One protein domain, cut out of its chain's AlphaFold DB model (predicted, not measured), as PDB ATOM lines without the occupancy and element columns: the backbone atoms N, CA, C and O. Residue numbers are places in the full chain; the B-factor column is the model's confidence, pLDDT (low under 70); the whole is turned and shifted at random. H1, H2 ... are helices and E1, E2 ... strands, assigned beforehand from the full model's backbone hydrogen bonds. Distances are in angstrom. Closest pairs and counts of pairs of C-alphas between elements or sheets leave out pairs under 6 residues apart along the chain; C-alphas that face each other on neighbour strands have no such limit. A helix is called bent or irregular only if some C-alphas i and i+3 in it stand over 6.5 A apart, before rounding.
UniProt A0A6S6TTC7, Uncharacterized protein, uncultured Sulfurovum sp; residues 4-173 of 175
ATOM      1  N   SER A   4     -94.282  52.908  43.211       87.69
ATOM      2  CA  SER A   4     -94.200  53.437  44.579       87.69
ATOM      3  C   SER A   4     -93.421  54.751  44.615       87.69
ATOM      4  O   SER A   4     -92.227  54.760  44.322       87.69
ATOM      5  N   ILE A   5     -94.058  55.841  45.050       86.75
ATOM      6  CA  ILE A   5     -93.441  57.180  45.063       86.75
ATOM      7  C   ILE A   5     -92.273  57.253  46.043       86.75
ATOM      8  O   ILE A   5     -91.227  57.776  45.685       86.75
ATOM      9  N   ILE A   6     -92.405  56.637  47.219       85.00
ATOM     10  CA  ILE A   6     -91.352  56.606  48.252       85.00
ATOM     11  C   ILE A   6     -90.047  55.987  47.721       85.00
ATOM     12  O   ILE A   6     -88.964  56.325  48.177       85.00
ATOM     13  N   LYS A   7     -90.121  55.093  46.724       85.62
ATOM     14  CA  LYS A   7     -88.924  54.476  46.127       85.62
ATOM     15  C   LYS A   7     -88.202  55.390  45.134       85.62
ATOM     16  O   LYS A   7     -87.145  55.014  44.647       85.62
ATOM     17  N   LEU A   8     -88.783  56.544  44.810       86.19
ATOM     18  CA  LEU A   8     -88.272  57.513  43.841       86.19
ATOM     19  C   LEU A   8     -87.867  58.850  44.473       86.19
ATOM     20  O   LEU A   8     -87.420  59.740  43.748       86.19
ATOM     21  N   GLU A   9     -88.101  59.011  45.775       86.44
ATOM     22  CA  GLU A   9     -87.690  60.179  46.557       86.44
ATOM     23  C   GLU A   9     -86.211  60.071  46.952       86.44
ATOM     24  O   GLU A   9     -85.644  58.983  46.956       86.44
ATOM     25  N   GLU A  10     -85.589  61.198  47.286       83.31
ATOM     26  CA  GLU A  10     -84.238  61.247  47.856       83.31
ATOM     27  C   GLU A  10     -84.124  60.412  49.141       83.31
ATOM     28  O   GLU A  10     -85.090  60.261  49.893       83.31
ATOM     29  N   GLY A  11     -82.942  59.835  49.381       83.75
ATOM     30  CA  GLY A  11     -82.707  58.889  50.476       83.75
ATOM     31  C   GLY A  11     -83.169  57.461  50.164       83.75
ATOM     32  O   GLY A  11     -83.161  56.583  51.032       83.75
ATOM     33  N   CYS A  12     -83.576  57.196  48.922       83.88
ATOM     34  CA  CYS A  12     -83.911  55.858  48.451       83.88
ATOM     35  C   CYS A  12     -82.665  54.969  48.290       83.88
ATOM     36  O   CYS A  12     -82.795  53.737  48.268       83.88
ATOM     37  N   CYS A  13     -81.461  55.551  48.197       88.19
ATOM     38  CA  CYS A  13     -80.254  54.791  47.925       88.19
ATOM     39  C   CYS A  13     -79.642  54.117  49.159       88.19
ATOM     40  O   CYS A  13     -78.665  54.574  49.747       88.19
ATOM     41  N   GLN A  14     -80.166  52.939  49.513       84.81
ATOM     42  CA  GLN A  14     -79.724  52.183  50.694       84.81
ATOM     43  C   GLN A  14     -78.230  51.822  50.705       84.81
ATOM     44  O   GLN A  14     -77.673  51.632  51.785       84.81
ATOM     45  N   TYR A  15     -77.578  51.732  49.539       83.50
ATOM     46  CA  TYR A  15     -76.145  51.427  49.445       83.50
ATOM     47  C   TYR A  15     -75.274  52.478  50.137       83.50
ATOM     48  O   TYR A  15     -74.240  52.120  50.703       83.50
ATOM     49  N   LEU A  16     -75.707  53.742  50.167       88.19
ATOM     50  CA  LEU A  16     -74.980  54.817  50.844       88.19
ATOM     51  C   LEU A  16     -74.804  54.534  52.339       88.19
ATOM     52  O   LEU A  16     -73.725  54.749  52.880       88.19
ATOM     53  N   ASN A  17     -75.796  53.910  52.981       85.62
ATOM     54  CA  ASN A  17     -75.739  53.560  54.405       85.62
ATOM     55  C   ASN A  17     -74.632  52.550  54.756       85.62
ATOM     56  O   ASN A  17     -74.320  52.368  55.931       85.62
ATOM     57  N   SER A  18     -74.080  51.846  53.763       87.00
ATOM     58  CA  SER A  18     -73.004  50.866  53.958       87.00
ATOM     59  C   SER A  18     -71.601  51.435  53.735       87.00
ATOM     60  O   SER A  18     -70.615  50.761  54.031       87.00
ATOM     61  N   LEU A  19     -71.507  52.661  53.218       89.00
ATOM     62  CA  LEU A  19     -70.250  53.314  52.880       89.00
ATOM     63  C   LEU A  19     -69.798  54.243  54.021       89.00
ATOM     64  O   LEU A  19     -70.635  54.802  54.732       89.00
ATOM     65  N   PRO A  20     -68.481  54.441  54.210       91.00
ATOM     66  CA  PRO A  20     -67.946  55.370  55.203       91.00
ATOM     67  C   PRO A  20     -68.060  56.821  54.705       91.00
ATOM     68  O   PRO A  20     -67.061  57.463  54.386       91.00
ATOM     69  N   LEU A  21     -69.292  57.318  54.588       92.00
ATOM     70  CA  LEU A  21     -69.588  58.640  54.041       92.00
ATOM     71  C   LEU A  21     -69.393  59.743  55.083       92.00
ATOM     72  O   LEU A  21     -69.741  59.595  56.258       92.00
ATOM     73  N   VAL A  22     -68.875  60.874  54.619       92.06
ATOM     74  CA  VAL A  22     -68.928  62.154  55.319       92.06
ATOM     75  C   VAL A  22     -70.160  62.898  54.821       92.06
ATOM     76  O   VAL A  22     -70.350  63.071  53.622       92.06
ATOM     77  N   ASP A  23     -70.997  63.312  55.760       88.88
ATOM     78  CA  ASP A  23     -72.187  64.124  55.511       88.88
ATOM     79  C   ASP A  23     -71.755  65.576  55.275       88.88
ATOM     80  O   ASP A  23     -71.214  66.207  56.192       88.88
ATOM     81  N   GLY A  24     -71.916  66.065  54.044       83.75
ATOM     82  CA  GLY A  24     -71.414  67.382  53.653       83.75
ATOM     83  C   GLY A  24     -72.207  68.528  54.270       83.75
ATOM     84  O   GLY A  24     -71.608  69.556  54.589       83.75
ATOM     85  N   ASP A  25     -73.494  68.318  54.572       82.94
ATOM     86  CA  ASP A  25     -74.360  69.317  55.219       82.94
ATOM     87  C   ASP A  25     -73.885  69.682  56.632       82.94
ATOM     88  O   ASP A  25     -74.306  70.680  57.212       82.94
ATOM     89  N   LYS A  26     -72.947  68.911  57.198       86.31
ATOM     90  CA  LYS A  26     -72.292  69.242  58.468       86.31
ATOM     91  C   LYS A  26     -71.208  70.315  58.355       86.31
ATOM     92  O   LYS A  26     -70.727  70.768  59.396       86.31
ATOM     93  N   PHE A  27     -70.767  70.698  57.156       85.56
ATOM     94  CA  PHE A  27     -69.674  71.663  57.003       85.56
ATOM     95  C   PHE A  27     -70.105  73.115  57.208       85.56
ATOM     96  O   PHE A  27     -69.314  73.917  57.706       85.56
ATOM     97  N   THR A  28     -71.342  73.468  56.857       82.81
ATOM     98  CA  THR A  28     -71.846  74.839  56.990       82.81
ATOM     99  C   THR A  28     -73.370  74.875  57.038       82.81
ATOM    100  O   THR A  28     -74.043  74.202  56.270       82.81
ATOM    101  N   ASP A  29     -73.918  75.729  57.906       81.81
ATOM    102  CA  ASP A  29     -75.362  75.997  57.966       81.81
ATOM    103  C   ASP A  29     -75.807  77.077  56.955       81.81
ATOM    104  O   ASP A  29     -76.997  77.366  56.819       81.81
ATOM    105  N   ASN A  30     -74.855  77.745  56.288       84.56
ATOM    106  CA  ASN A  30     -75.115  78.965  55.513       84.56
ATOM    107  C   ASN A  30     -75.127  78.745  53.997       84.56
ATOM    108  O   ASN A  30     -75.692  79.566  53.270       84.56
ATOM    109  N   GLU A  31     -74.484  77.684  53.511       86.56
ATOM    110  CA  GLU A  31     -74.329  77.421  52.082       86.56
ATOM    111  C   GLU A  31     -74.604  75.950  51.771       86.56
ATOM    112  O   GLU A  31     -74.239  75.089  52.561       86.56
ATOM    113  N   PRO A  32     -75.250  75.641  50.635       87.69
ATOM    114  CA  PRO A  32     -75.547  74.263  50.286       87.69
ATOM    115  C   PRO A  32     -74.263  73.535  49.883       87.69
ATOM    116  O   PRO A  32     -73.511  74.005  49.026       87.69
ATOM    117  N   THR A  33     -74.059  72.368  50.470       92.44
ATOM    118  CA  THR A  33     -72.971  71.436  50.175       92.44
ATOM    119  C   THR A  33     -73.494  70.207  49.450       92.44
ATOM    120  O   THR A  33     -74.699  70.052  49.229       92.44
ATOM    121  N   VAL A  34     -72.568  69.349  49.036       92.50
ATOM    122  CA  VAL A  34     -72.907  68.032  48.520       92.50
ATOM    123  C   VAL A  34     -73.381  67.130  49.659       92.50
ATOM    124  O   VAL A  34     -72.718  67.081  50.689       92.50
ATOM    125  N   ASP A  35     -74.476  66.397  49.463       91.50
ATOM    126  CA  ASP A  35     -75.110  65.595  50.518       91.50
ATOM    127  C   ASP A  35     -74.133  64.571  51.140       91.50
ATOM    128  O   ASP A  35     -74.008  64.455  52.359       91.50
ATOM    129  N   ASN A  36     -73.404  63.820  50.304       93.94
ATOM    130  CA  ASN A  36     -72.554  62.715  50.746       93.94
ATOM    131  C   ASN A  36     -71.168  62.761  50.103       93.94
ATOM    132  O   ASN A  36     -71.024  62.936  48.898       93.94
ATOM    133  N   ILE A  37     -70.122  62.512  50.886       94.88
ATOM    134  CA  ILE A  37     -68.738  62.535  50.410       94.88
ATOM    135  C   ILE A  37     -68.070  61.218  50.773       94.88
ATOM    136  O   ILE A  37     -68.008  60.837  51.940       94.88
ATOM    137  N   LEU A  38     -67.526  60.530  49.773       94.81
ATOM    138  CA  LEU A  38     -66.713  59.336  49.976       94.81
ATOM    139  C   LEU A  38     -65.246  59.671  49.717       94.81
ATOM    140  O   LEU A  38     -64.873  60.077  48.615       94.81
ATOM    141  N   GLU A  39     -64.404  59.473  50.726       94.06
ATOM    142  CA  GLU A  39     -62.958  59.605  50.581       94.06
ATOM    143  C   GLU A  39     -62.325  58.275  50.151       94.06
ATOM    144  O   GLU A  39     -62.457  57.262  50.835       94.06
ATOM    145  N   CYS A  40     -61.576  58.308  49.048       92.31
ATOM    146  CA  CYS A  40     -60.745  57.209  48.552       92.31
ATOM    147  C   CYS A  40     -59.264  57.543  48.742       92.31
ATOM    148  O   CYS A  40     -58.917  58.661  49.128       92.31
ATOM    149  N   ASP A  41     -58.364  56.621  48.405       91.56
ATOM    150  CA  ASP A  41     -56.919  56.840  48.545       91.56
ATOM    151  C   ASP A  41     -56.404  58.053  47.751       91.56
ATOM    152  O   ASP A  41     -55.609  58.828  48.282       91.56
ATOM    153  N   ASP A  42     -56.890  58.266  46.527       92.44
ATOM    154  CA  ASP A  42     -56.388  59.267  45.572       92.44
ATOM    155  C   ASP A  42     -57.403  60.362  45.189       92.44
ATOM    156  O   ASP A  42     -57.032  61.321  44.505       92.44
ATOM    157  N   LYS A  43     -58.674  60.244  45.607       93.69
ATOM    158  CA  LYS A  43     -59.753  61.184  45.249       93.69
ATOM    159  C   LYS A  43     -60.900  61.240  46.254       93.69
ATOM    160  O   LYS A  43     -60.971  60.432  47.178       93.69
ATOM    161  N   TYR A  44     -61.817  62.171  46.008       94.31
ATOM    162  CA  TYR A  44     -63.141  62.219  46.623       94.31
ATOM    163  C   TYR A  44     -64.227  61.885  45.594       94.31
ATOM    164  O   TYR A  44     -64.153  62.344  44.455       94.31
ATOM    165  N   PHE A  45     -65.251  61.135  45.995       94.31
ATOM    166  CA  PHE A  45     -66.536  61.146  45.297       94.31
ATOM    167  C   PHE A  45     -67.479  62.093  46.021       94.31
ATOM    168  O   PHE A  45     -67.722  61.924  47.215       94.31
ATOM    169  N   LEU A  46     -67.995  63.074  45.291       94.44
ATOM    170  CA  LEU A  46     -68.982  64.035  45.765       94.44
ATOM    171  C   LEU A  46     -70.345  63.552  45.267       94.44
ATOM    172  O   LEU A  46     -70.622  63.615  44.073       94.44
ATOM    173  N   ILE A  47     -71.144  62.981  46.163       94.00
ATOM    174  CA  ILE A  47     -72.348  62.214  45.854       94.00
ATOM    175  C   ILE A  47     -73.608  63.007  46.227       94.00
ATOM    176  O   ILE A  47     -73.837  63.316  47.394       94.00
ATOM    177  N   GLU A  48     -74.467  63.245  45.239       92.31
ATOM    178  CA  GLU A  48     -75.803  63.834  45.396       92.31
ATOM    179  C   GLU A  48     -76.883  62.804  45.076       92.31
ATOM    180  O   GLU A  48     -76.804  62.121  44.053       92.31
ATOM    181  N   GLU A  49     -77.933  62.729  45.892       90.56
ATOM    182  CA  GLU A  49     -79.156  62.026  45.504       90.56
ATOM    183  C   GLU A  49     -80.137  63.015  44.866       90.56
ATOM    184  O   GLU A  49     -80.322  64.143  45.323       90.56
ATOM    185  N   LYS A  50     -80.777  62.606  43.767       90.00
ATOM    186  CA  LYS A  50     -81.782  63.420  43.082       90.00
ATOM    187  C   LYS A  50     -82.979  62.583  42.668       90.00
ATOM    188  O   LYS A  50     -82.866  61.567  41.978       90.00
ATOM    189  N   SER A  51     -84.165  63.089  42.997       88.50
ATOM    190  CA  SER A  51     -85.458  62.470  42.670       88.50
ATOM    191  C   SER A  51     -85.864  62.661  41.193       88.50
ATOM    192  O   SER A  51     -86.968  63.124  40.889       88.50
ATOM    193  N   PHE A  52     -84.981  62.338  40.240       87.19
ATOM    194  CA  PHE A  52     -85.155  62.639  38.810       87.19
ATOM    195  C   PHE A  52     -86.470  62.128  38.225       87.19
ATOM    196  O   PHE A  52     -87.220  62.894  37.616       87.19
ATOM    197  N   LEU A  53     -86.766  60.838  38.411       88.44
ATOM    198  CA  LEU A  53     -87.972  60.223  37.853       88.44
ATOM    199  C   LEU A  53     -89.238  60.827  38.458       88.44
ATOM    200  O   LEU A  53     -90.201  61.091  37.741       88.44
ATOM    201  N   LEU A  54     -89.222  61.120  39.760       89.50
ATOM    202  CA  LEU A  54     -90.345  61.757  40.433       89.50
ATOM    203  C   LEU A  54     -90.582  63.184  39.922       89.50
ATOM    204  O   LEU A  54     -91.730  63.559  39.669       89.50
ATOM    205  N   ASN A  55     -89.518  63.969  39.723       89.56
ATOM    206  CA  ASN A  55     -89.619  65.306  39.136       89.56
ATOM    207  C   ASN A  55     -90.159  65.243  37.701       89.56
ATOM    208  O   ASN A  55     -91.097  65.964  37.357       89.56
ATOM    209  N   PHE A  56     -89.645  64.312  36.893       88.62
ATOM    210  CA  PHE A  56     -90.155  64.053  35.549       88.62
ATOM    211  C   PHE A  56     -91.654  63.727  35.561       88.62
ATOM    212  O   PHE A  56     -92.424  64.313  34.795       88.62
ATOM    213  N   PHE A  57     -92.102  62.849  36.462       89.06
ATOM    214  CA  PHE A  57     -93.515  62.500  36.579       89.06
ATOM    215  C   PHE A  57     -94.381  63.689  36.994       89.06
ATOM    216  O   PHE A  57     -95.428  63.923  36.383       89.06
ATOM    217  N   ARG A  58     -93.929  64.494  37.961       90.19
ATOM    218  CA  ARG A  58     -94.612  65.730  38.371       90.19
ATOM    219  C   ARG A  58     -94.745  66.707  37.203       90.19
ATOM    220  O   ARG A  58     -95.860  67.139  36.905       90.19
ATOM    221  N   LYS A  59     -93.648  66.986  36.495       89.62
ATOM    222  CA  LYS A  59     -93.636  67.912  35.353       89.62
ATOM    223  C   LYS A  59     -94.438  67.400  34.161       89.62
ATOM    224  O   LYS A  59     -95.056  68.194  33.463       89.62
ATOM    225  N   SER A  60     -94.526  66.084  33.960       88.12
ATOM    226  CA  SER A  60     -95.371  65.509  32.900       88.12
ATOM    227  C   SER A  60     -96.862  65.827  33.060       88.12
ATOM    228  O   SER A  60     -97.617  65.785  32.090       88.12
ATOM    229  N   CYS A  61     -97.280  66.188  34.275       87.31
ATOM    230  CA  CYS A  61     -98.649  66.554  34.604       87.31
ATOM    231  C   CYS A  61     -98.913  68.073  34.554       87.31
ATOM    232  O   CYS A  61    -100.079  68.478  34.582       87.31
ATOM    233  N   GLU A  62     -97.881  68.923  34.466       81.00
ATOM    234  CA  GLU A  62     -98.039  70.384  34.496       81.00
ATOM    235  C   GLU A  62     -99.017  70.864  33.406       81.00
ATOM    236  O   GLU A  62     -98.850  70.618  32.213       81.00
ATOM    237  N   GLY A  63    -100.096  71.532  33.826       68.88
ATOM    238  CA  GLY A  63    -101.081  72.152  32.932       68.88
ATOM    239  C   GLY A  63    -102.200  71.252  32.386       68.88
ATOM    240  O   GLY A  63    -103.180  71.790  31.874       68.88
ATOM    241  N   LYS A  64    -102.127  69.918  32.514       68.88
ATOM    242  CA  LYS A  64    -103.194  68.998  32.046       68.88
ATOM    243  C   LYS A  64    -104.016  68.408  33.193       68.88
ATOM    244  O   LYS A  64    -105.245  68.428  33.147       68.88
ATOM    245  N   ARG A  65    -103.358  67.866  34.223       73.94
ATOM    246  CA  ARG A  65    -103.987  67.230  35.399       73.94
ATOM    247  C   ARG A  65    -103.087  67.410  36.616       73.94
ATOM    248  O   ARG A  65    -101.880  67.487  36.474       73.94
ATOM    249  N   LYS A  66    -103.633  67.465  37.833       83.12
ATOM    250  CA  LYS A  66    -102.780  67.488  39.033       83.12
ATOM    251  C   LYS A  66    -102.101  66.128  39.190       83.12
ATOM    252  O   LYS A  66    -102.801  65.120  39.166       83.12
ATOM    253  N   PHE A  67    -100.785  66.108  39.417       85.56
ATOM    254  CA  PHE A  67    -100.015  64.880  39.670       85.56
ATOM    255  C   PHE A  67    -100.684  63.987  40.732       85.56
ATOM    256  O   PHE A  67    -100.837  62.789  40.531       85.56
ATOM    257  N   GLY A  68    -101.223  64.594  41.797       84.56
ATOM    258  CA  GLY A  68    -101.949  63.889  42.858       84.56
ATOM    259  C   GLY A  68    -103.185  63.095  42.419       84.56
ATOM    260  O   GLY A  68    -103.563  62.162  43.114       84.56
ATOM    261  N   HIS A  69    -103.803  63.395  41.269       87.56
ATOM    262  CA  HIS A  69    -104.932  62.600  40.754       87.56
ATOM    263  C   HIS A  69    -104.521  61.188  40.327       87.56
ATOM    264  O   HIS A  69    -105.363  60.300  40.228       87.56
ATOM    265  N   PHE A  70    -103.238  60.998  40.044       87.50
ATOM    266  CA  PHE A  70    -102.671  59.726  39.632       87.50
ATOM    267  C   PHE A  70    -102.129  58.908  40.805       87.50
ATOM    268  O   PHE A  70    -101.694  57.777  40.611       87.50
ATOM    269  N   ILE A  71    -102.158  59.469  42.017       89.19
ATOM    270  CA  ILE A  71    -101.634  58.829  43.217       89.19
ATOM    271  C   ILE A  71    -102.780  58.138  43.944       89.19
ATOM    272  O   ILE A  71    -103.769  58.771  44.316       89.19
ATOM    273  N   LYS A  72    -102.626  56.841  44.193       88.44
ATOM    274  CA  LYS A  72    -103.510  56.067  45.057       88.44
ATOM    275  C   LYS A  72    -102.658  55.205  45.975       88.44
ATOM    276  O   LYS A  72    -101.781  54.498  45.499       88.44
ATOM    277  N   ASP A  73    -102.903  55.297  47.280       88.00
ATOM    278  CA  ASP A  73    -102.192  54.520  48.305       88.00
ATOM    279  C   ASP A  73    -100.652  54.653  48.226       88.00
ATOM    280  O   ASP A  73     -99.916  53.707  48.480       88.00
ATOM    281  N   GLY A  74    -100.155  55.843  47.853       86.25
ATOM    282  CA  GLY A  74     -98.716  56.123  47.710       86.25
ATOM    283  C   GLY A  74     -98.083  55.632  46.401       86.25
ATOM    284  O   GLY A  74     -96.882  55.817  46.192       86.25
ATOM    285  N   GLU A  75     -98.876  55.056  45.497       89.06
ATOM    286  CA  GLU A  75     -98.426  54.567  44.198       89.06
ATOM    287  C   GLU A  75     -99.023  55.376  43.042       89.06
ATOM    288  O   GLU A  75    -100.174  55.818  43.090       89.06
ATOM    289  N   LEU A  76     -98.259  55.517  41.959       87.75
ATOM    290  CA  LEU A  76     -98.786  55.961  40.672       87.75
ATOM    291  C   LEU A  76     -99.610  54.842  40.046       87.75
ATOM    292  O   LEU A  76     -99.080  53.773  39.739       87.75
ATOM    293  N   ASN A  77    -100.902  55.087  39.855       85.88
ATOM    294  CA  ASN A  77    -101.821  54.112  39.281       85.88
ATOM    295  C   ASN A  77    -101.570  53.887  37.772       85.88
ATOM    296  O   ASN A  77    -100.809  54.605  37.125       85.88
ATOM    297  N   SER A  78    -102.220  52.872  37.197       82.94
ATOM    298  CA  SER A  78    -102.102  52.540  35.767       82.94
ATOM    299  C   SER A  78    -102.488  53.699  34.847       82.94
ATOM    300  O   SER A  78    -101.844  53.898  33.820       82.94
ATOM    301  N   ASP A  79    -103.472  54.508  35.245       85.62
ATOM    302  CA  ASP A  79    -103.961  55.636  34.447       85.62
ATOM    303  C   ASP A  79    -102.868  56.692  34.228       85.62
ATOM    304  O   ASP A  79    -102.902  57.427  33.237       85.62
ATOM    305  N   PHE A  80    -101.880  56.773  35.129       87.31
ATOM    306  CA  PHE A  80    -100.696  57.604  34.928       87.31
ATOM    307  C   PHE A  80     -99.853  57.119  33.758       87.31
ATOM    308  O   PHE A  80     -99.414  57.925  32.943       87.31
ATOM    309  N   LEU A  81     -99.618  55.809  33.673       82.19
ATOM    310  CA  LEU A  81     -98.816  55.221  32.606       82.19
ATOM    311  C   LEU A  81     -99.517  55.374  31.261       82.19
ATOM    312  O   LEU A  81     -98.859  55.712  30.281       82.19
ATOM    313  N   ASP A  82    -100.842  55.226  31.226       85.38
ATOM    314  CA  ASP A  82    -101.645  55.470  30.026       85.38
ATOM    315  C   ASP A  82    -101.601  56.947  29.609       85.38
ATOM    316  O   ASP A  82    -101.399  57.276  28.434       85.38
ATOM    317  N   PHE A  83    -101.719  57.862  30.577       87.56
ATOM    318  CA  PHE A  83    -101.554  59.294  30.337       87.56
ATOM    319  C   PHE A  83    -100.159  59.608  29.794       87.56
ATOM    320  O   PHE A  83    -100.035  60.275  28.765       87.56
ATOM    321  N   LEU A  84     -99.113  59.101  30.442       84.88
ATOM    322  CA  LEU A  84     -97.742  59.309  30.015       84.88
ATOM    323  C   LEU A  84     -97.531  58.723  28.619       84.88
ATOM    324  O   LEU A  84     -96.948  59.386  27.768       84.88
ATOM    325  N   ALA A  85     -98.047  57.526  28.338       83.19
ATOM    326  CA  ALA A  85     -97.994  56.902  27.021       83.19
ATOM    327  C   ALA A  85     -98.630  57.798  25.948       83.19
ATOM    328  O   ALA A  85     -98.038  57.939  24.878       83.19
ATOM    329  N   SER A  86     -99.738  58.475  26.269       86.69
ATOM    330  CA  SER A  86    -100.433  59.398  25.360       86.69
ATOM    331  C   SER A  86     -99.666  60.685  25.026       86.69
ATOM    332  O   SER A  86     -99.979  61.326  24.023       86.69
ATOM    333  N   LEU A  87     -98.662  61.076  25.825       84.50
ATOM    334  CA  LEU A  87     -97.846  62.257  25.529       84.50
ATOM    335  C   LEU A  87     -96.954  62.019  24.305       84.50
ATOM    336  O   LEU A  87     -96.340  60.954  24.151       84.50
ATOM    337  N   ASP A  88     -96.821  63.052  23.473       84.56
ATOM    338  CA  ASP A  88     -95.937  63.013  22.312       84.56
ATOM    339  C   ASP A  88     -94.473  62.832  22.736       84.56
ATOM    340  O   ASP A  88     -94.023  63.312  23.782       84.56
ATOM    341  N   ILE A  89     -93.688  62.151  21.900       78.62
ATOM    342  CA  ILE A  89     -92.281  61.881  22.198       78.62
ATOM    343  C   ILE A  89     -91.446  63.164  22.331       78.62
ATOM    344  O   ILE A  89     -90.519  63.202  23.143       78.62
ATOM    345  N   LYS A  90     -91.763  64.232  21.583       81.50
ATOM    346  CA  LYS A  90     -91.078  65.527  21.711       81.50
ATOM    347  C   LYS A  90     -91.426  66.201  23.033       81.50
ATOM    348  O   LYS A  90     -90.545  66.790  23.652       81.50
ATOM    349  N   GLU A  91     -92.676  66.081  23.476       85.06
ATOM    350  CA  GLU A  91     -93.132  66.595  24.771       85.06
ATOM    351  C   GLU A  91     -92.394  65.885  25.914       85.06
ATOM    352  O   GLU A  91     -91.749  66.549  26.723       85.06
ATOM    353  N   LYS A  92     -92.358  64.544  25.909       81.06
ATOM    354  CA  LYS A  92     -91.602  63.736  26.887       81.06
ATOM    355  C   LYS A  92     -90.131  64.139  26.961       81.06
ATOM    356  O   LYS A  92     -89.607  64.352  28.048       81.06
ATOM    357  N   ARG A  93     -89.471  64.276  25.804       77.94
ATOM    358  CA  ARG A  93     -88.059  64.687  25.725       77.94
ATOM    359  C   ARG A  93     -87.831  66.075  26.309       77.94
ATOM    360  O   ARG A  93     -86.853  66.268  27.020       77.94
ATOM    361  N   LYS A  94     -88.727  67.025  26.031       84.56
ATOM    362  CA  LYS A  94     -88.651  68.374  26.598       84.56
ATOM    363  C   LYS A  94     -88.804  68.343  28.119       84.56
ATOM    364  O   LYS A  94     -88.013  68.968  28.810       84.56
ATOM    365  N   ILE A  95     -89.780  67.594  28.635       86.88
ATOM    366  CA  ILE A  95     -90.001  67.459  30.080       86.88
ATOM    367  C   ILE A  95     -88.779  66.818  30.745       86.88
ATOM    368  O   ILE A  95     -88.315  67.334  31.756       86.88
ATOM    369  N   LEU A  96     -88.231  65.740  30.175       79.06
ATOM    370  CA  LEU A  96     -87.024  65.075  30.690       79.06
ATOM    371  C   LEU A  96     -85.825  66.019  30.727       79.06
ATOM    372  O   LEU A  96     -85.158  66.106  31.754       79.06
ATOM    373  N   LYS A  97     -85.589  66.759  29.639       79.12
ATOM    374  CA  LYS A  97     -84.511  67.747  29.567       79.12
ATOM    375  C   LYS A  97     -84.663  68.812  30.654       79.12
ATOM    376  O   LYS A  97     -83.751  68.985  31.448       79.12
ATOM    377  N   ASN A  98     -85.836  69.435  30.754       84.06
ATOM    378  CA  ASN A  98     -86.099  70.459  31.766       84.06
ATOM    379  C   ASN A  98     -85.974  69.900  33.193       84.06
ATOM    380  O   ASN A  98     -85.420  70.551  34.064       84.06
ATOM    381  N   SER A  99     -86.475  68.683  33.433       82.94
ATOM    382  CA  SER A  99     -86.357  68.027  34.746       82.94
ATOM    383  C   SER A  99     -84.901  67.807  35.133       82.94
ATOM    384  O   SER A  99     -84.583  67.856  36.316       82.94
ATOM    385  N   SER A 100     -84.047  67.552  34.139       78.06
ATOM    386  CA  SER A 100     -82.626  67.325  34.351       78.06
ATOM    387  C   SER A 100     -81.874  68.626  34.572       78.06
ATOM    388  O   SER A 100     -81.160  68.741  35.555       78.06
ATOM    389  N   GLU A 101     -82.089  69.631  33.723       79.75
ATOM    390  CA  GLU A 101     -81.472  70.953  33.882       79.75
ATOM    391  C   GLU A 101     -81.816  71.578  35.242       79.75
ATOM    392  O   GLU A 101     -80.917  72.047  35.934       79.75
ATOM    393  N   ASP A 102     -83.084  71.509  35.666       77.88
ATOM    394  CA  ASP A 102     -83.522  72.056  36.954       77.88
ATOM    395  C   ASP A 102     -82.768  71.402  38.127       77.88
ATOM    396  O   ASP A 102     -82.262  72.102  39.000       77.88
ATOM    397  N   LEU A 103     -82.647  70.068  38.129       76.94
ATOM    398  CA  LEU A 103     -82.013  69.318  39.223       76.94
ATOM    399  C   LEU A 103     -80.482  69.392  39.212       76.94
ATOM    400  O   LEU A 103     -79.859  69.250  40.262       76.94
ATOM    401  N   LEU A 104     -79.879  69.596  38.041       80.88
ATOM    402  CA  LEU A 104     -78.427  69.664  37.878       80.88
ATOM    403  C   LEU A 104     -77.872  71.078  38.073       80.88
ATOM    404  O   LEU A 104     -76.690  71.230  38.367       80.88
ATOM    405  N   SER A 105     -78.708  72.112  37.941       82.50
ATOM    406  CA  SER A 105     -78.268  73.513  37.966       82.50
ATOM    407  C   SER A 105     -77.570  73.945  39.263       82.50
ATOM    408  O   SER A 105     -76.705  74.818  39.229       82.50
ATOM    409  N   GLU A 106     -77.906  73.324  40.395       81.38
ATOM    410  CA  GLU A 106     -77.355  73.669  41.713       81.38
ATOM    411  C   GLU A 106     -76.064  72.903  42.050       81.38
ATOM    412  O   GLU A 106     -75.308  73.318  42.932       81.38
ATOM    413  N   ILE A 107     -75.778  71.815  41.325       87.19
ATOM    414  CA  ILE A 107     -74.661  70.900  41.605       87.19
ATOM    415  C   ILE A 107     -73.299  71.604  41.545       87.19
ATOM    416  O   ILE A 107     -72.530  71.436  42.491       87.19
ATOM    417  N   PRO A 108     -72.976  72.428  40.523       88.19
ATOM    418  CA  PRO A 108     -71.658  73.058  40.443       88.19
ATOM    419  C   PRO A 108     -71.332  73.911  41.670       88.19
ATOM    420  O   PRO A 108     -70.223  73.843  42.192       88.19
ATOM    421  N   LYS A 109     -72.322  74.659  42.177       89.62
ATOM    422  CA  LYS A 109     -72.148  75.489  43.371       89.62
ATOM    423  C   LYS A 109     -71.948  74.631  44.621       89.62
ATOM    424  O   LYS A 109     -71.041  74.909  45.398       89.62
ATOM    425  N   LYS A 110     -72.767  73.588  44.810       92.38
ATOM    426  CA  LYS A 110     -72.611  72.648  45.934       92.38
ATOM    427  C   LYS A 110     -71.220  72.012  45.945       92.38
ATOM    428  O   LYS A 110     -70.602  71.901  47.001       92.38
ATOM    429  N   VAL A 111     -70.723  71.616  44.773       90.75
ATOM    430  CA  VAL A 111     -69.389  71.028  44.592       90.75
ATOM    431  C   VAL A 111     -68.293  72.020  44.967       90.75
ATOM    432  O   VAL A 111     -67.439  71.677  45.777       90.75
ATOM    433  N   GLU A 112     -68.341  73.245  44.439       91.12
ATOM    434  CA  GLU A 112     -67.369  74.304  44.747       91.12
ATOM    435  C   GLU A 112     -67.286  74.563  46.256       91.12
ATOM    436  O   GLU A 112     -66.213  74.428  46.844       91.12
ATOM    437  N   VAL A 113     -68.434  74.804  46.899       92.19
ATOM    438  CA  VAL A 113     -68.517  75.028  48.349       92.19
ATOM    439  C   VAL A 113     -67.959  73.827  49.112       92.19
ATOM    440  O   VAL A 113     -67.179  73.993  50.043       92.19
ATOM    441  N   THR A 114     -68.301  72.601  48.713       93.44
ATOM    442  CA  THR A 114     -67.809  71.385  49.381       93.44
ATOM    443  C   THR A 114     -66.290  71.256  49.288       93.44
ATOM    444  O   THR A 114     -65.633  70.927  50.277       93.44
ATOM    445  N   LEU A 115     -65.713  71.523  48.114       92.44
ATOM    446  CA  LEU A 115     -64.272  71.432  47.889       92.44
ATOM    447  C   LEU A 115     -63.483  72.417  48.761       92.44
ATOM    448  O   LEU A 115     -62.369  72.078  49.172       92.44
ATOM    449  N   ASP A 116     -64.046  73.577  49.097       92.31
ATOM    450  CA  ASP A 116     -63.408  74.558  49.985       92.31
ATOM    451  C   ASP A 116     -63.211  74.026  51.414       92.31
ATOM    452  O   ASP A 116     -62.212  74.359  52.058       92.31
ATOM    453  N   TYR A 117     -64.094  73.143  51.892       91.19
ATOM    454  CA  TYR A 117     -64.008  72.548  53.234       91.19
ATOM    455  C   TYR A 117     -63.148  71.283  53.309       91.19
ATOM    456  O   TYR A 117     -62.739  70.876  54.398       91.19
ATOM    457  N   LEU A 118     -62.850  70.641  52.178       90.88
ATOM    458  CA  LEU A 118     -61.973  69.469  52.172       90.88
ATOM    459  C   LEU A 118     -60.516  69.896  52.425       90.88
ATOM    460  O   LEU A 118     -60.089  70.975  52.037       90.88
ATOM    461  N   GLU A 119     -59.705  69.058  53.069       83.81
ATOM    462  CA  GLU A 119     -58.339  69.462  53.458       83.81
ATOM    463  C   GLU A 119     -57.260  69.002  52.458       83.81
ATOM    464  O   GLU A 119     -56.192  69.606  52.351       83.81
ATOM    465  N   LYS A 120     -57.512  67.925  51.701       87.62
ATOM    466  CA  LYS A 120     -56.491  67.255  50.872       87.62
ATOM    467  C   LYS A 120     -56.540  67.716  49.415       87.62
ATOM    468  O   LYS A 120     -57.185  67.084  48.582       87.62
ATOM    469  N   GLU A 121     -55.800  68.779  49.102       86.12
ATOM    470  CA  GLU A 121     -55.720  69.398  47.762       86.12
ATOM    471  C   GLU A 121     -55.469  68.414  46.607       86.12
ATOM    472  O   GLU A 121     -56.074  68.531  45.542       86.12
ATOM    473  N   GLU A 122     -54.607  67.413  46.798       88.88
ATOM    474  CA  GLU A 122     -54.333  66.412  45.757       88.88
ATOM    475  C   GLU A 122     -55.570  65.569  45.422       88.88
ATOM    476  O   GLU A 122     -55.828  65.292  44.252       88.88
ATOM    477  N   LYS A 123     -56.381  65.227  46.430       91.50
ATOM    478  CA  LYS A 123     -57.620  64.467  46.243       91.50
ATOM    479  C   LYS A 123     -58.739  65.330  45.664       91.50
ATOM    480  O   LYS A 123     -59.521  64.827  44.862       91.50
ATOM    481  N   LYS A 124     -58.801  66.621  46.028       90.50
ATOM    482  CA  LYS A 124     -59.769  67.588  45.470       90.50
ATOM    483  C   LYS A 124     -59.653  67.688  43.954       90.50
ATOM    484  O   LYS A 124     -60.657  67.612  43.255       90.50
ATOM    485  N   LYS A 125     -58.423  67.794  43.442       87.50
ATOM    486  CA  LYS A 125     -58.144  67.891  41.997       87.50
ATOM    487  C   LYS A 125     -58.604  66.672  41.203       87.50
ATOM    488  O   LYS A 125     -58.869  66.795  40.015       87.50
ATOM    489  N   ASN A 126     -58.682  65.516  41.855       89.19
ATOM    490  CA  ASN A 126     -59.116  64.261  41.250       89.19
ATOM    491  C   ASN A 126     -60.569  63.911  41.595       89.19
ATOM    492  O   ASN A 126     -60.987  62.777  41.342       89.19
ATOM    493  N   SER A 127     -61.304  64.828  42.232       91.31
ATOM    494  CA  SER A 127     -62.668  64.568  42.678       91.31
ATOM    495  C   SER A 127     -63.599  64.261  41.507       91.31
ATOM    496  O   SER A 127     -63.386  64.703  40.378       91.31
ATOM    497  N   LEU A 128     -64.607  63.436  41.778       91.56
ATOM    498  CA  LEU A 128     -65.625  63.054  40.809       91.56
ATOM    499  C   LEU A 128     -67.003  63.337  41.387       91.56
ATOM    500  O   LEU A 128     -67.342  62.845  42.466       91.56
ATOM    501  N   ASN A 129     -67.804  64.074  40.628       91.69
ATOM    502  CA  ASN A 129     -69.188  64.350  40.974       91.69
ATOM    503  C   ASN A 129     -70.046  63.164  40.544       91.69
ATOM    504  O   ASN A 129     -70.027  62.754  39.380       91.69
ATOM    505  N   VAL A 130     -70.798  62.602  41.481       92.62
ATOM    506  CA  VAL A 130     -71.673  61.455  41.262       92.62
ATOM    507  C   VAL A 130     -73.086  61.844  41.648       92.62
ATOM    508  O   VAL A 130     -73.335  62.326  42.744       92.62
ATOM    509  N   ILE A 131     -74.029  61.610  40.749       92.06
ATOM    510  CA  ILE A 131     -75.430  61.947  40.949       92.06
ATOM    511  C   ILE A 131     -76.226  60.658  40.862       92.06
ATOM    512  O   ILE A 131     -76.179  59.947  39.860       92.06
ATOM    513  N   LEU A 132     -76.945  60.343  41.926       92.56
ATOM    514  CA  LEU A 132     -77.695  59.110  42.064       92.56
ATOM    515  C   LEU A 132     -79.181  59.372  41.885       92.56
ATOM    516  O   LEU A 132     -79.734  60.326  42.428       92.56
ATOM    517  N   TYR A 133     -79.840  58.479  41.157       91.19
ATOM    518  CA  TYR A 133     -81.295  58.418  41.107       91.19
ATOM    519  C   TYR A 133     -81.776  56.989  41.341       91.19
ATOM    520  O   TYR A 133     -81.065  56.017  41.075       91.19
ATOM    521  N   CYS A 134     -83.007  56.853  41.823       89.50
ATOM    522  CA  CYS A 134     -83.630  55.547  42.000       89.50
ATOM    523  C   CYS A 134     -84.487  55.147  40.806       89.50
ATOM    524  O   CYS A 134     -85.191  55.968  40.217       89.50
ATOM    525  N   GLU A 135     -84.411  53.863  40.467       87.06
ATOM    526  CA  GLU A 135     -85.188  53.252  39.395       87.06
ATOM    527  C   GLU A 135     -86.647  53.027  39.817       87.06
ATOM    528  O   GLU A 135     -86.964  52.737  40.973       87.06
ATOM    529  N   SER A 136     -87.552  53.139  38.852       83.00
ATOM    530  CA  SER A 136     -88.980  52.871  39.026       83.00
ATOM    531  C   SER A 136     -89.350  51.393  38.889       83.00
ATOM    532  O   SER A 136     -90.460  51.008  39.264       83.00
ATOM    533  N   GLY A 137     -88.445  50.564  38.363       81.81
ATOM    534  CA  GLY A 137     -88.703  49.178  37.981       81.81
ATOM    535  C   GLY A 137     -89.536  49.057  36.699       81.81
ATOM    536  O   GLY A 137     -90.235  48.060  36.514       81.81
ATOM    537  N   THR A 138     -89.520  50.075  35.832       80.62
ATOM    538  CA  THR A 138     -90.336  50.142  34.610       80.62
ATOM    539  C   THR A 138     -89.506  50.499  33.375       80.62
ATOM    540  O   THR A 138     -88.347  50.887  33.456       80.62
ATOM    541  N   GLU A 139     -90.106  50.418  32.183       77.06
ATOM    542  CA  GLU A 139     -89.426  50.768  30.923       77.06
ATOM    543  C   GLU A 139     -88.956  52.237  30.852       77.06
ATOM    544  O   GLU A 139     -88.125  52.582  30.012       77.06
ATOM    545  N   ILE A 140     -89.455  53.106  31.736       76.81
ATOM    546  CA  ILE A 140     -89.022  54.505  31.842       76.81
ATOM    547  C   ILE A 140     -87.561  54.597  32.296       76.81
ATOM    548  O   ILE A 140     -86.845  55.491  31.841       76.81
ATOM    549  N   ASP A 141     -87.088  53.644  33.103       82.31
ATOM    550  CA  ASP A 141     -85.711  53.625  33.610       82.31
ATOM    551  C   ASP A 141     -84.705  53.488  32.462       82.31
ATOM    552  O   ASP A 141     -83.720  54.219  32.394       82.31
ATOM    553  N   LYS A 142     -85.020  52.657  31.458       78.25
ATOM    554  CA  LYS A 142     -84.195  52.519  30.245       78.25
ATOM    555  C   LYS A 142     -84.085  53.830  29.470       78.25
ATOM    556  O   LYS A 142     -83.046  54.114  28.878       78.25
ATOM    557  N   ILE A 143     -85.153  54.628  29.449       74.44
ATOM    558  CA  ILE A 143     -85.151  55.935  28.779       74.44
ATOM    559  C   ILE A 143     -84.263  56.914  29.551       74.44
ATOM    560  O   ILE A 143     -83.474  57.622  28.925       74.44
ATOM    561  N   ALA A 144     -84.367  56.934  30.883       79.12
ATOM    562  CA  ALA A 144     -83.512  57.750  31.740       79.12
ATOM    563  C   ALA A 144     -82.031  57.376  31.565       79.12
ATOM    564  O   ALA A 144     -81.214  58.249  31.284       79.12
ATOM    565  N   SER A 145     -81.710  56.082  31.580       80.06
ATOM    566  CA  SER A 145     -80.352  55.566  31.374       80.06
ATOM    567  C   SER A 145     -79.732  56.023  30.042       80.06
ATOM    568  O   SER A 145     -78.612  56.530  30.022       80.06
ATOM    569  N   ILE A 146     -80.472  55.942  28.926       77.12
ATOM    570  CA  ILE A 146     -80.000  56.407  27.603       77.12
ATOM    571  C   ILE A 146     -79.778  57.926  27.566       77.12
ATOM    572  O   ILE A 146     -78.939  58.420  26.811       77.12
ATOM    573  N   LEU A 147     -80.573  58.692  28.313       73.38
ATOM    574  CA  LEU A 147     -80.395  60.139  28.387       73.38
ATOM    575  C   LEU A 147     -79.149  60.480  29.192       73.38
ATOM    576  O   LEU A 147     -78.297  61.216  28.701       73.38
ATOM    577  N   PHE A 148     -79.024  59.909  30.384       80.88
ATOM    578  CA  PHE A 148     -77.900  60.168  31.271       80.88
ATOM    579  C   PHE A 148     -76.574  59.668  30.716       80.88
ATOM    580  O   PHE A 148     -75.563  60.318  30.941       80.88
ATOM    581  N   SER A 149     -76.563  58.608  29.903       78.75
ATOM    582  CA  SER A 149     -75.332  58.191  29.226       78.75
ATOM    583  C   SER A 149     -74.747  59.308  28.356       78.75
ATOM    584  O   SER A 149     -73.538  59.461  28.311       78.75
ATOM    585  N   ARG A 150     -75.593  60.116  27.699       70.00
ATOM    586  CA  ARG A 150     -75.130  61.259  26.893       70.00
ATOM    587  C   ARG A 150     -74.613  62.404  27.756       70.00
ATOM    588  O   ARG A 150     -73.627  63.019  27.390       70.00
ATOM    589  N   TYR A 151     -75.266  62.667  28.888       69.94
ATOM    590  CA  TYR A 151     -74.800  63.677  29.843       69.94
ATOM    591  C   TYR A 151     -73.445  63.296  30.454       69.94
ATOM    592  O   TYR A 151     -72.557  64.136  30.534       69.94
ATOM    593  N   ASN A 152     -73.253  62.020  30.794       79.00
ATOM    594  CA  ASN A 152     -71.998  61.508  31.352       79.00
ATOM    595  C   ASN A 152     -70.811  61.601  30.378       79.00
ATOM    596  O   ASN A 152     -69.666  61.616  30.818       79.00
ATOM    597  N   ASP A 153     -71.072  61.622  29.068       66.69
ATOM    598  CA  ASP A 153     -70.035  61.773  28.043       66.69
ATOM    599  C   ASP A 153     -69.644  63.251  27.816       66.69
ATOM    600  O   ASP A 153     -68.578  63.527  27.262       66.69
ATOM    601  N   GLU A 154     -70.502  64.198  28.216       58.16
ATOM    602  CA  GLU A 154     -70.373  65.632  27.916       58.16
ATOM    603  C   GLU A 154     -69.973  66.492  29.136       58.16
ATOM    604  O   GLU A 154     -69.462  67.597  28.942       58.16
ATOM    605  N   GLU A 155     -70.144  66.008  30.374       59.59
ATOM    606  CA  GLU A 155     -69.905  66.769  31.614       59.59
ATOM    607  C   GLU A 155     -68.929  66.084  32.593       59.59
ATOM    608  O   GLU A 155     -68.722  64.875  32.561       59.59
ATOM    609  N   GLU A 156     -68.370  66.849  33.543       68.62
ATOM    610  CA  GLU A 156     -67.579  66.336  34.687       68.62
ATOM    611  C   GLU A 156     -68.428  65.549  35.718       68.62
ATOM    612  O   GLU A 156     -67.927  65.105  36.754       68.62
ATOM    613  N   ASN A 157     -69.720  65.363  35.438       79.31
ATOM    614  CA  ASN A 157     -70.686  64.701  36.302       79.31
ATOM    615  C   ASN A 157     -70.943  63.267  35.837       79.31
ATOM    616  O   ASN A 157     -71.085  62.989  34.649       79.31
ATOM    617  N   THR A 158     -71.067  62.346  36.789       89.12
ATOM    618  CA  THR A 158     -71.491  60.972  36.524       89.12
ATOM    619  C   THR A 158     -72.862  60.722  37.140       89.12
ATOM    620  O   THR A 158     -72.990  60.573  38.350       89.12
ATOM    621  N   ILE A 159     -73.891  60.619  36.308       89.88
ATOM    622  CA  ILE A 159     -75.249  60.260  36.710       89.88
ATOM    623  C   ILE A 159     -75.414  58.739  36.625       89.88
ATOM    624  O   ILE A 159     -75.151  58.134  35.581       89.88
ATOM    625  N   LEU A 160     -75.850  58.118  37.720       90.38
ATOM    626  CA  LEU A 160     -75.952  56.669  37.880       90.38
ATOM    627  C   LEU A 160     -77.287  56.281  38.522       90.38
ATOM    628  O   LEU A 160     -77.804  56.975  39.398       90.38
ATOM    629  N   GLU A 161     -77.792  55.105  38.164       91.06
ATOM    630  CA  GLU A 161     -78.803  54.435  38.984       91.06
ATOM    631  C   GLU A 161     -78.172  54.021  40.315       91.06
ATOM    632  O   GLU A 161     -77.046  53.516  40.351       91.06
ATOM    633  N   CYS A 162     -78.907  54.177  41.413       91.25
ATOM    634  CA  CYS A 162     -78.424  53.822  42.745       91.25
ATOM    635  C   CYS A 162     -77.894  52.374  42.826       91.25
ATOM    636  O   CYS A 162     -76.864  52.116  43.449       91.25
ATOM    637  N   ASN A 163     -78.549  51.422  42.153       89.81
ATOM    638  CA  ASN A 163     -78.132  50.015  42.129       89.81
ATOM    639  C   ASN A 163     -76.780  49.778  41.409       89.81
ATOM    640  O   ASN A 163     -76.198  48.702  41.540       89.81
ATOM    641  N   GLN A 164     -76.254  50.769  40.678       91.56
ATOM    642  CA  GLN A 164     -74.969  50.702  39.978       91.56
ATOM    643  C   GLN A 164     -73.813  51.287  40.795       91.56
ATOM    644  O   GLN A 164     -72.657  51.064  40.425       91.56
ATOM    645  N   LEU A 165     -74.094  51.989  41.903       92.69
ATOM    646  CA  LEU A 165     -73.085  52.693  42.697       92.69
ATOM    647  C   LEU A 165     -71.949  51.763  43.142       92.69
ATOM    648  O   LEU A 165     -70.783  52.059  42.899       92.69
ATOM    649  N   GLU A 166     -72.271  50.611  43.735       91.62
ATOM    650  CA  GLU A 166     -71.258  49.677  44.250       91.62
ATOM    651  C   GLU A 166     -70.304  49.210  43.140       91.62
ATOM    652  O   GLU A 166     -69.080  49.220  43.287       91.62
ATOM    653  N   LYS A 167     -70.860  48.829  41.985       92.19
ATOM    654  CA  LYS A 167     -70.069  48.392  40.833       92.19
ATOM    655  C   LYS A 167     -69.207  49.530  40.291       92.19
ATOM    656  O   LYS A 167     -68.056  49.296  39.923       92.19
ATOM    657  N   PHE A 168     -69.753  50.741  40.231       93.00
ATOM    658  CA  PHE A 168     -69.031  51.924  39.782       93.00
ATOM    659  C   PHE A 168     -67.830  52.225  40.687       93.00
ATOM    660  O   PHE A 168     -66.714  52.368  40.186       93.00
ATOM    661  N   LEU A 169     -68.024  52.227  42.009       92.31
ATOM    662  CA  LEU A 169     -66.956  52.468  42.982       92.31
ATOM    663  C   LEU A 169     -65.840  51.417  42.893       92.31
ATOM    664  O   LEU A 169     -64.664  51.784  42.898       92.31
ATOM    665  N   LYS A 170     -66.184  50.134  42.703       91.31
ATOM    666  CA  LYS A 170     -65.202  49.055  42.471       91.31
ATOM    667  C   LYS A 170     -64.362  49.295  41.219       91.31
ATOM    668  O   LYS A 170     -63.142  49.176  41.254       91.31
ATOM    669  N   ILE A 171     -64.999  49.668  40.107       91.31
ATOM    670  CA  ILE A 171     -64.298  49.974  38.847       91.31
ATOM    671  C   ILE A 171     -63.348  51.164  39.022       91.31
ATOM    672  O   ILE A 171     -62.280  51.197  38.412       91.31
ATOM    673  N   LYS A 172     -63.726  52.141  39.850       90.06
ATOM    674  CA  LYS A 172     -62.917  53.330  40.128       90.06
ATOM    675  C   LYS A 172     -61.901  53.147  41.263       90.06
ATOM    676  O   LYS A 172     -61.168  54.093  41.538       90.06
ATOM    677  N   GLY A 173     -61.827  51.961  41.872       87.19
ATOM    678  CA  GLY A 173     -60.828  51.612  42.885       87.19
ATOM    679  C   GLY A 173     -61.090  52.191  44.277       87.19
ATOM    680  O   GLY A 173     -60.135  52.505  44.975       87.19
TER     681      GLY A 173
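AT A GLANCE: This is residues 4 to 173 of the 175 residues of an uncharacterized protein of uncultured Sulfurovum sp (UniProt A0A6S6TTC7). A strongly twisted sheet of five strands has helices over both faces, H7 and H9 over one and H10 over the other. From it, H3 and H6 lead along the long axis toward H4 and H5 at one end of an elongated body, and H8 is at the other end. The printed part has 170 residues with ten named helices and five named strands, in the order H1 H2 E1 E2 E3 H3 H4 H5 H6 H7 H8 E4 H9 E5 H10. The mixed sheet runs E1 E2 E3 E4 E5, and the class is mixed, helices and strands. The whole is compact, with a radius of gyration of the C-alphas of 17.2 A and spans of 51 by 32 by 27 A.

IN THESE COORDINATES: Find C-alpha 21 at (-69.588, 58.640, 54.041), where E1, residues 21 to 23, begins. E2 is residues 36 to 39; E3, 44 to 49, is 16.1 A long; E4, 128 to 133, is 16.3 A; E5 is 157 to 161. Among the helices, find H6, residues 89 to 104, 22.3 A, from C-alpha 89 at (-92.281, 61.881, 22.198), and H9, 139 to 154, 24.4 A. H7 is 107 to 117, H3 is 52 to 60 and H5 is 78 to 86. The short ones are H1, 5 to 8; H2, 14 to 18; H4, 67 to 70; and H8, 121 to 125. H10, 162 to 171, ends at C-alpha 171 (-64.298, 49.974, 38.847); it is irregular, with C-alphas 163 and 166 7.2 A apart.

HOW THE PARTS SIT: Start at E1 E2 E3, a meander, each strand the antiparallel neighbour of the one before: look for N 22 and O 37 at 2.8 A and N 47 and O 36 at 2.7 A. E3 and E4 are parallel, with N 130 and O 46 at 2.8 A, as are E4 and E5, with N 158 and O 129 at 2.8 A. E3, H3 to H8, E4 and E4, H9, E5 are strand-helix-strand units, parallel neighbours with helices between. H7, height 10.1 A over the sheet, and H9, 6.9 A, are on the same face; H10, 9.4 A, is on the opposite face. H8 only grazes the sheet. H3 touches H6, closest at C-alphas 56 and 99, 5.6 A, at a steep tilt of 51 degrees, opposite ways. H1 touches H3 at C-alphas 8 and 54, 5.8 A; H2 touches H10 at C-alphas 15 and 166, 7.3 A. H4 and H5 are close but not clearly touching, C-alphas 70 and 80 5.5 A apart. Every O i to N i+4 pair is within hydrogen-bond range in H3, H5, H6 and H8; H7 has 6 of 7, H9 10 of 12, H10 4 of 6, and H2 0 of 1, with 2 of 2 O i to N i+3 pairs, while H1 and H4 are too short for an O i to N i+4 pair.

THE WHOLE: The C-alphas farthest apart, Asp 79 and Glu 122, are 52.0 A apart. The printed part has no cut, and the link from E1 to E2 is long, with 12 residues. Look for low confidence, under 70, at residues 63 to 64, 151 and 153 to 156.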